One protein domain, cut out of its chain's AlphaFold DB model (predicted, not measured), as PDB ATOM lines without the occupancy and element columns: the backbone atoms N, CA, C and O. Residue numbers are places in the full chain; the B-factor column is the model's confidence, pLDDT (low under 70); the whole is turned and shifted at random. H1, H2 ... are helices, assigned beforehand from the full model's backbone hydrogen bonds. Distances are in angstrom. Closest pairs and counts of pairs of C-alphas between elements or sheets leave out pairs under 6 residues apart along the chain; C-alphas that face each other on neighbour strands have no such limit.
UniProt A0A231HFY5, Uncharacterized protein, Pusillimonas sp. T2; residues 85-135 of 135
ATOM      1  N   GLY A  85     -10.926 -95.470  36.922       77.06
ATOM      2  CA  GLY A  85     -10.577 -94.833  35.659       77.06
ATOM      3  C   GLY A  85     -11.533 -93.692  35.326       77.06
ATOM      4  O   GLY A  85     -11.093 -92.555  35.153       77.06
ATOM      5  N   SER A  86     -12.834 -93.969  35.276       79.06
ATOM      6  CA  SER A  86     -13.850 -92.946  34.999       79.06
ATOM      7  C   SER A  86     -14.019 -91.946  36.138       79.06
ATOM      8  O   SER A  86     -14.137 -90.754  35.861       79.06
ATOM      9  N   LEU A  87     -13.933 -92.374  37.402       82.19
ATOM     10  CA  LEU A  87     -13.950 -91.467  38.553       82.19
ATOM     11  C   LEU A  87     -12.769 -90.489  38.508       82.19
ATOM     12  O   LEU A  87     -12.971 -89.284  38.626       82.19
ATOM     13  N   ARG A  88     -11.544 -90.968  38.243       85.81
ATOM     14  CA  ARG A  88     -10.376 -90.082  38.082       85.81
ATOM     15  C   ARG A  88     -10.532 -89.133  36.898       85.81
ATOM     16  O   ARG A  88     -10.183 -87.964  37.022       85.81
ATOM     17  N   LYS A  89     -11.087 -89.591  35.767       86.50
ATOM     18  CA  LYS A  89     -11.383 -88.714  34.617       86.50
ATOM     19  C   LYS A  89     -12.405 -87.634  34.975       86.50
ATOM     20  O   LYS A  89     -12.227 -86.484  34.573       86.50
ATOM     21  N   LEU A  90     -13.445 -87.987  35.731       87.50
ATOM     22  CA  LEU A  90     -14.472 -87.056  36.193       87.50
ATOM     23  C   LEU A  90     -13.886 -86.018  37.157       87.50
ATOM     24  O   LEU A  90     -14.093 -84.828  36.949       87.50
ATOM     25  N   LEU A  91     -13.094 -86.450  38.143       90.31
ATOM     26  CA  LEU A  91     -12.407 -85.562  39.086       90.31
ATOM     27  C   LEU A  91     -11.423 -84.630  38.364       90.31
ATOM     28  O   LEU A  91     -11.452 -83.422  38.574       90.31
ATOM     29  N   ALA A  92     -10.627 -85.155  37.429       90.31
ATOM     30  CA  ALA A  92      -9.707 -84.350  36.625       90.31
ATOM     31  C   ALA A  92     -10.435 -83.342  35.719       90.31
ATOM     32  O   ALA A  92      -9.905 -82.271  35.421       90.31
ATOM     33  N   LYS A  93     -11.644 -83.664  35.242       90.94
ATOM     34  CA  LYS A  93     -12.496 -82.699  34.536       90.94
ATOM     35  C   LYS A  93     -13.038 -81.638  35.496       90.94
ATOM     36  O   LYS A  93     -12.860 -80.461  35.219       90.94
ATOM     37  N   ALA A  94     -13.620 -82.039  36.625       90.00
ATOM     38  CA  ALA A  94     -14.156 -81.123  37.630       90.00
ATOM     39  C   ALA A  94     -13.090 -80.148  38.160       90.00
ATOM     40  O   ALA A  94     -13.393 -78.982  38.390       90.00
ATOM     41  N   ARG A  95     -11.836 -80.599  38.286       90.12
ATOM     42  CA  ARG A  95     -10.698 -79.736  38.618       90.12
ATOM     43  C   ARG A  95     -10.421 -78.699  37.535       90.12
ATOM     44  O   ARG A  95     -10.357 -77.513  37.832       90.12
ATOM     45  N   ARG A  96     -10.284 -79.136  36.276       89.88
ATOM     46  CA  ARG A  96     -10.042 -78.241  35.128       89.88
ATOM     47  C   ARG A  96     -11.150 -77.208  34.948       89.88
ATOM     48  O   ARG A  96     -10.865 -76.085  34.556       89.88
ATOM     49  N   ASP A  97     -12.382 -77.593  35.254       92.12
ATOM     50  CA  ASP A  97     -13.554 -76.727  35.166       92.12
ATOM     51  C   ASP A  97     -13.710 -75.814  36.410       92.12
ATOM     52  O   ASP A  97     -14.624 -74.997  36.454       92.12
ATOM     53  N   GLY A  98     -12.848 -75.947  37.431       89.62
ATOM     54  CA  GLY A  98     -12.883 -75.156  38.672       89.62
ATOM     55  C   GLY A  98     -13.963 -75.574  39.681       89.62
ATOM     56  O   GLY A  98     -14.101 -74.954  40.731       89.62
ATOM     57  N   LEU A  99     -14.720 -76.639  39.405       90.62
ATOM     58  CA  LEU A  99     -15.818 -77.106  40.257       90.62
ATOM     59  C   LEU A  99     -15.325 -77.651  41.605       90.62
ATOM     60  O   LEU A  99     -15.984 -77.440  42.620       90.62
ATOM     61  N   LEU A 100     -14.169 -78.328  41.635       90.62
ATOM     62  CA  LEU A 100     -13.601 -78.847  42.891       90.62
ATOM     63  C   LEU A 100     -13.236 -77.730  43.881       90.62
ATOM     64  O   LEU A 100     -13.285 -77.949  45.090       90.62
ATOM     65  N   GLU A 101     -12.940 -76.521  43.398       89.31
ATOM     66  CA  GLU A 101     -12.641 -75.380  44.270       89.31
ATOM     67  C   GLU A 101     -13.857 -74.914  45.065       89.31
ATOM     68  O   GLU A 101     -13.719 -74.484  46.211       89.31
ATOM     69  N   LEU A 102     -15.051 -75.087  44.494       90.38
ATOM     70  CA  LEU A 102     -16.323 -74.756  45.130       90.38
ATOM     71  C   LEU A 102     -16.739 -75.785  46.190       90.38
ATOM     72  O   LEU A 102     -17.639 -75.517  46.986       90.38
ATOM     73  N   ILE A 103     -16.100 -76.958  46.212       91.00
ATOM     74  CA  ILE A 103     -16.385 -78.005  47.187       91.00
ATOM     75  C   ILE A 103     -15.483 -77.791  48.405       91.00
ATOM     76  O   ILE A 103     -14.265 -77.986  48.365       91.00
ATOM     77  N   SER A 104     -16.110 -77.368  49.502       91.00
ATOM     78  CA  SER A 104     -15.484 -77.271  50.821       91.00
ATOM     79  C   SER A 104     -15.797 -78.505  51.666       91.00
ATOM     80  O   SER A 104     -16.745 -79.245  51.387       91.00
ATOM     81  N   GLU A 105     -15.047 -78.711  52.748       90.00
ATOM     82  CA  GLU A 105     -15.374 -79.763  53.712       90.00
ATOM     83  C   GLU A 105     -16.773 -79.567  54.322       90.00
ATOM     84  O   GLU A 105     -17.499 -80.541  54.524       90.00
ATOM     85  N   GLN A 106     -17.193 -78.314  54.528       91.75
ATOM     86  CA  GLN A 106     -18.546 -77.994  54.977       91.75
ATOM     87  C   GLN A 106     -19.596 -78.459  53.962       91.75
ATOM     88  O   GLN A 106     -20.555 -79.116  54.345       91.75
ATOM     89  N   THR A 107     -19.375 -78.222  52.666       93.69
ATOM     90  CA  THR A 107     -20.271 -78.684  51.593       93.69
ATOM     91  C   THR A 107     -20.423 -80.208  51.596       93.69
ATOM     92  O   THR A 107     -21.519 -80.724  51.388       93.69
ATOM     93  N   ILE A 108     -19.333 -80.939  51.861       92.62
ATOM     94  CA  ILE A 108     -19.350 -82.405  51.987       92.62
ATOM     95  C   ILE A 108     -20.162 -82.835  53.217       92.62
ATOM     96  O   ILE A 108     -20.958 -83.771  53.131       92.62
ATOM     97  N   ASN A 109     -19.986 -82.154  54.351       92.69
ATOM     98  CA  ASN A 109     -20.743 -82.436  55.571       92.69
ATOM     99  C   ASN A 109     -22.244 -82.129  55.388       92.69
ATOM    100  O   ASN A 109     -23.080 -82.940  55.779       92.69
ATOM    101  N   ASP A 110     -22.598 -81.020  54.739       94.50
ATOM    102  CA  ASP A 110     -23.992 -80.647  54.461       94.50
ATOM    103  C   ASP A 110     -24.656 -81.659  53.519       94.50
ATOM    104  O   ASP A 110     -25.771 -82.121  53.770       94.50
ATOM    105  N   PHE A 111     -23.942 -82.079  52.467       94.19
ATOM    106  CA  PHE A 111     -24.380 -83.155  51.579       94.19
ATOM    107  C   PHE A 111     -24.639 -84.451  52.358       94.19
ATOM    108  O   PHE A 111     -25.656 -85.114  52.148       94.19
ATOM    109  N   ALA A 112     -23.755 -84.797  53.297       93.75
ATOM    110  CA  ALA A 112     -23.920 -85.979  54.130       93.75
ATOM    111  C   ALA A 112     -25.189 -85.928  54.990       93.75
ATOM    112  O   ALA A 112     -25.865 -86.947  55.123       93.75
ATOM    113  N   VAL A 113     -25.539 -84.756  55.526       93.06
ATOM    114  CA  VAL A 113     -26.779 -84.558  56.290       93.06
ATOM    115  C   VAL A 113     -28.002 -84.707  55.385       93.06
ATOM    116  O   VAL A 113     -28.896 -85.492  55.696       93.06
ATOM    117  N   VAL A 114     -28.023 -84.015  54.239       95.81
ATOM    118  CA  VAL A 114     -29.159 -84.036  53.296       95.81
ATOM    119  C   VAL A 114     -29.448 -85.450  52.792       95.81
ATOM    120  O   VAL A 114     -30.605 -85.856  52.716       95.81
ATOM    121  N   PHE A 115     -28.402 -86.220  52.488       93.62
ATOM    122  CA  PHE A 115     -28.531 -87.582  51.965       93.62
ATOM    123  C   PHE A 115     -28.426 -88.673  53.037       93.62
ATOM    124  O   PHE A 115     -28.400 -89.855  52.696       93.62
ATOM    125  N   SER A 116     -28.398 -88.299  54.323       91.44
ATOM    126  CA  SER A 116     -28.331 -89.231  55.460       91.44
ATOM    127  C   SER A 116     -27.204 -90.267  55.333       91.44
ATOM    128  O   SER A 116     -27.397 -91.461  55.571       91.44
ATOM    129  N   LEU A 117     -26.015 -89.816  54.926       90.12
ATOM    130  CA  LEU A 117     -24.846 -90.681  54.796       90.12
ATOM    131  C   LEU A 117     -24.359 -91.143  56.171       90.12
ATOM    132  O   LEU A 117     -24.303 -90.372  57.128       90.12
ATOM    133  N   ASN A 118     -23.931 -92.401  56.260       87.44
ATOM    134  CA  ASN A 118     -23.277 -92.904  57.465       87.44
ATOM    135  C   ASN A 118     -21.807 -92.455  57.541       87.44
ATOM    136  O   ASN A 118     -21.189 -92.110  56.533       87.44
ATOM    137  N   ALA A 119     -21.209 -92.530  58.735       86.25
ATOM    138  CA  ALA A 119     -19.841 -92.060  58.982       86.25
ATOM    139  C   ALA A 119     -18.795 -92.660  58.021       86.25
ATOM    140  O   ALA A 119     -17.899 -91.957  57.559       86.25
ATOM    141  N   LYS A 120     -18.934 -93.942  57.661       87.56
ATOM    142  CA  LYS A 120     -18.030 -94.611  56.714       87.56
ATOM    143  C   LYS A 120     -18.152 -94.031  55.302       87.56
ATOM    144  O   LYS A 120     -17.147 -93.858  54.623       87.56
ATOM    145  N   GLN A 121     -19.369 -93.729  54.854       86.56
ATOM    146  CA  GLN A 121     -19.612 -93.107  53.551       86.56
ATOM    147  C   GLN A 121     -19.055 -91.683  53.495       86.56
ATOM    148  O   GLN A 121     -18.464 -91.310  52.487       86.56
ATOM    149  N   VAL A 122     -19.190 -90.920  54.583       90.75
ATOM    150  CA  VAL A 122     -18.627 -89.566  54.686       90.75
ATOM    151  C   VAL A 122     -17.103 -89.595  54.623       90.75
ATOM    152  O   VAL A 122     -16.518 -88.823  53.870       90.75
ATOM    153  N   LEU A 123     -16.462 -90.508  55.360       90.62
ATOM    154  CA  LEU A 123     -15.007 -90.679  55.320       90.62
ATOM    155  C   LEU A 123     -14.522 -91.045  53.915       90.62
ATOM    156  O   LEU A 123     -13.684 -90.342  53.364       90.62
ATOM    157  N   ASN A 124     -15.133 -92.052  53.285       88.69
ATOM    158  CA  ASN A 124     -14.785 -92.437  51.916       88.69
ATOM    159  C   ASN A 124     -14.950 -91.278  50.917       88.69
ATOM    160  O   ASN A 124     -14.157 -91.140  49.991       88.69
ATOM    161  N   LEU A 125     -15.986 -90.451  51.078       90.25
ATOM    162  CA  LEU A 125     -16.212 -89.296  50.212       90.25
ATOM    163  C   LEU A 125     -15.114 -88.240  50.396       90.25
ATOM    164  O   LEU A 125     -14.594 -87.727  49.405       90.25
ATOM    165  N   LYS A 126     -14.725 -87.953  51.644       91.06
ATOM    166  CA  LYS A 126     -13.614 -87.043  51.956       91.06
ATOM    167  C   LYS A 126     -12.289 -87.559  51.393       91.06
ATOM    168  O   LYS A 126     -11.601 -86.798  50.718       91.06
ATOM    169  N   ASP A 127     -11.997 -88.845  51.569       90.00
ATOM    170  CA  ASP A 127     -10.770 -89.493  51.082       90.00
ATOM    171  C   ASP A 127     -10.648 -89.488  49.550       90.00
ATOM    172  O   ASP A 127      -9.548 -89.580  49.012       90.00
ATOM    173  N   ILE A 128     -11.761 -89.373  48.823       89.19
ATOM    174  CA  ILE A 128     -11.760 -89.291  47.356       89.19
ATOM    175  C   ILE A 128     -11.684 -87.836  46.881       89.19
ATOM    176  O   ILE A 128     -10.941 -87.525  45.951       89.19
ATOM    177  N   VAL A 129     -12.480 -86.948  47.480       89.56
ATOM    178  CA  VAL A 129     -12.683 -85.584  46.970       89.56
ATOM    179  C   VAL A 129     -11.584 -84.629  47.430       89.56
ATOM    180  O   VAL A 129     -11.125 -83.825  46.619       89.56
ATOM    181  N   LEU A 130     -11.141 -84.713  48.690       88.19
ATOM    182  CA  LEU A 130     -10.142 -83.782  49.230       88.19
ATOM    183  C   LEU A 130      -8.771 -83.952  48.552       88.19
ATOM    184  O   LEU A 130      -8.252 -82.952  48.059       88.19
ATOM    185  N   PRO A 131      -8.221 -85.173  48.386       88.19
ATOM    186  CA  PRO A 131      -6.939 -85.338  47.694       88.19
ATOM    187  C   PRO A 131      -7.001 -84.955  46.212       88.19
ATOM    188  O   PRO A 131      -6.022 -84.480  45.647       88.19
ATOM    189  N   ALA A 132      -8.158 -85.119  45.561       86.81
ATOM    190  CA  ALA A 132      -8.330 -84.760  44.152       86.81
ATOM    191  C   ALA A 132      -8.202 -83.249  43.884       86.81
ATOM    192  O   ALA A 132      -7.968 -82.853  42.739       86.81
ATOM    193  N   LYS A 133      -8.354 -82.429  44.928       83.06
ATOM    194  CA  LYS A 133      -8.182 -80.975  44.893       83.06
ATOM    195  C   LYS A 133      -6.705 -80.557  44.931       83.06
ATOM    196  O   LYS A 133      -6.355 -79.532  44.364       83.06
ATOM    197  N   GLU A 134      -5.846 -81.368  45.551       75.06
ATOM    198  CA  GLU A 134      -4.409 -81.089  45.727       75.06
ATOM    199  C   GLU A 134      -3.524 -81.653  44.594       75.06
ATOM    200  O   GLU A 134      -2.350 -81.298  44.484       75.06
ATOM    201  N   MET A 135      -4.079 -82.540  43.757       62.66
ATOM    202  CA  MET A 135      -3.438 -83.133  42.565       62.66
ATOM    203  C   MET A 135      -3.469 -82.217  41.338       62.66
ATOM    204  O   MET A 135      -2.859 -82.602  40.307       62.66
TER     205      MET A 135
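AT A GLANCE: This is residues 85 to 135 of the 135 residues of an uncharacterized protein of Pusillimonas sp. T2 (UniProt A0A231HFY5). The chain is folded back on itself: H1 leads to a corner at the short H2, H3 runs outward from there, and the long H4 returns beside H3 as a helical hairpin, its residues 129 to 133 packing on H1 and H2. H1 stands steeply to H4 at the end of H4 away from the hairpin's turn. The printed part has 51 residues with four named helices, H1, H2, H3 and H4 in that order, and no named strand; its class is all helix. It is compact, with a radius of gyration of the C-alphas of 11.2 A, and rounded, spanning 29 by 22 by 16 A.

HOW THE PARTS SIT: H1, residues 85 to 96, and H2, residues 99 to 102, only just touch, only at the corner by their link, with 3 pairs of C-alphas within 8 A; the closest C-alphas are those of Ala 94 and Leu 100, 5.8 A apart. H3, residues 105 to 114, is apart from H1 and H2. H4, residues 119 to 134, is the hub, touching the three other helices. H3 and H4 form a hairpin, running opposite ways at a shallow tilt of 33 degrees, only just short of steep; their closest C-alphas, of Ala 112 and Val 122, are 6.4 A apart. Residues 129 to 133 of H4 touch residues 91 to 95 of H1, closest at the C-alphas of Leu 91 and Ala 132, 6.6 A; the helices run the same way at a steep tilt of 56 degrees. H2 and H4 only just touch, with 3 pairs within 8 A, the C-alphas of Leu 100 and Lys 133 closest at 6.2 A. Every O i to N i+4 pair is within hydrogen-bond range in H1 and H3, and 8 of 12 in H4; H2 is too short for such a pair.

IN THESE COORDINATES: H1 begins at C-alpha 85 (-10.577, -94.833, 35.659) and is 16.6 A long; H2 measures 5.4 A. H3 is 14.4 A long, and H4, 23.1 A, ends at C-alpha 134 (-4.409, -81.089, 45.727).

THE WHOLE: The C-alphas farthest apart, of Arg 96 and Asn 118, are 29.8 A apart. The printed part has no cut, and its three links are tight. Mean pLDDT of the printed part is 88.7; Met 135, the chain's last residue, is under 70.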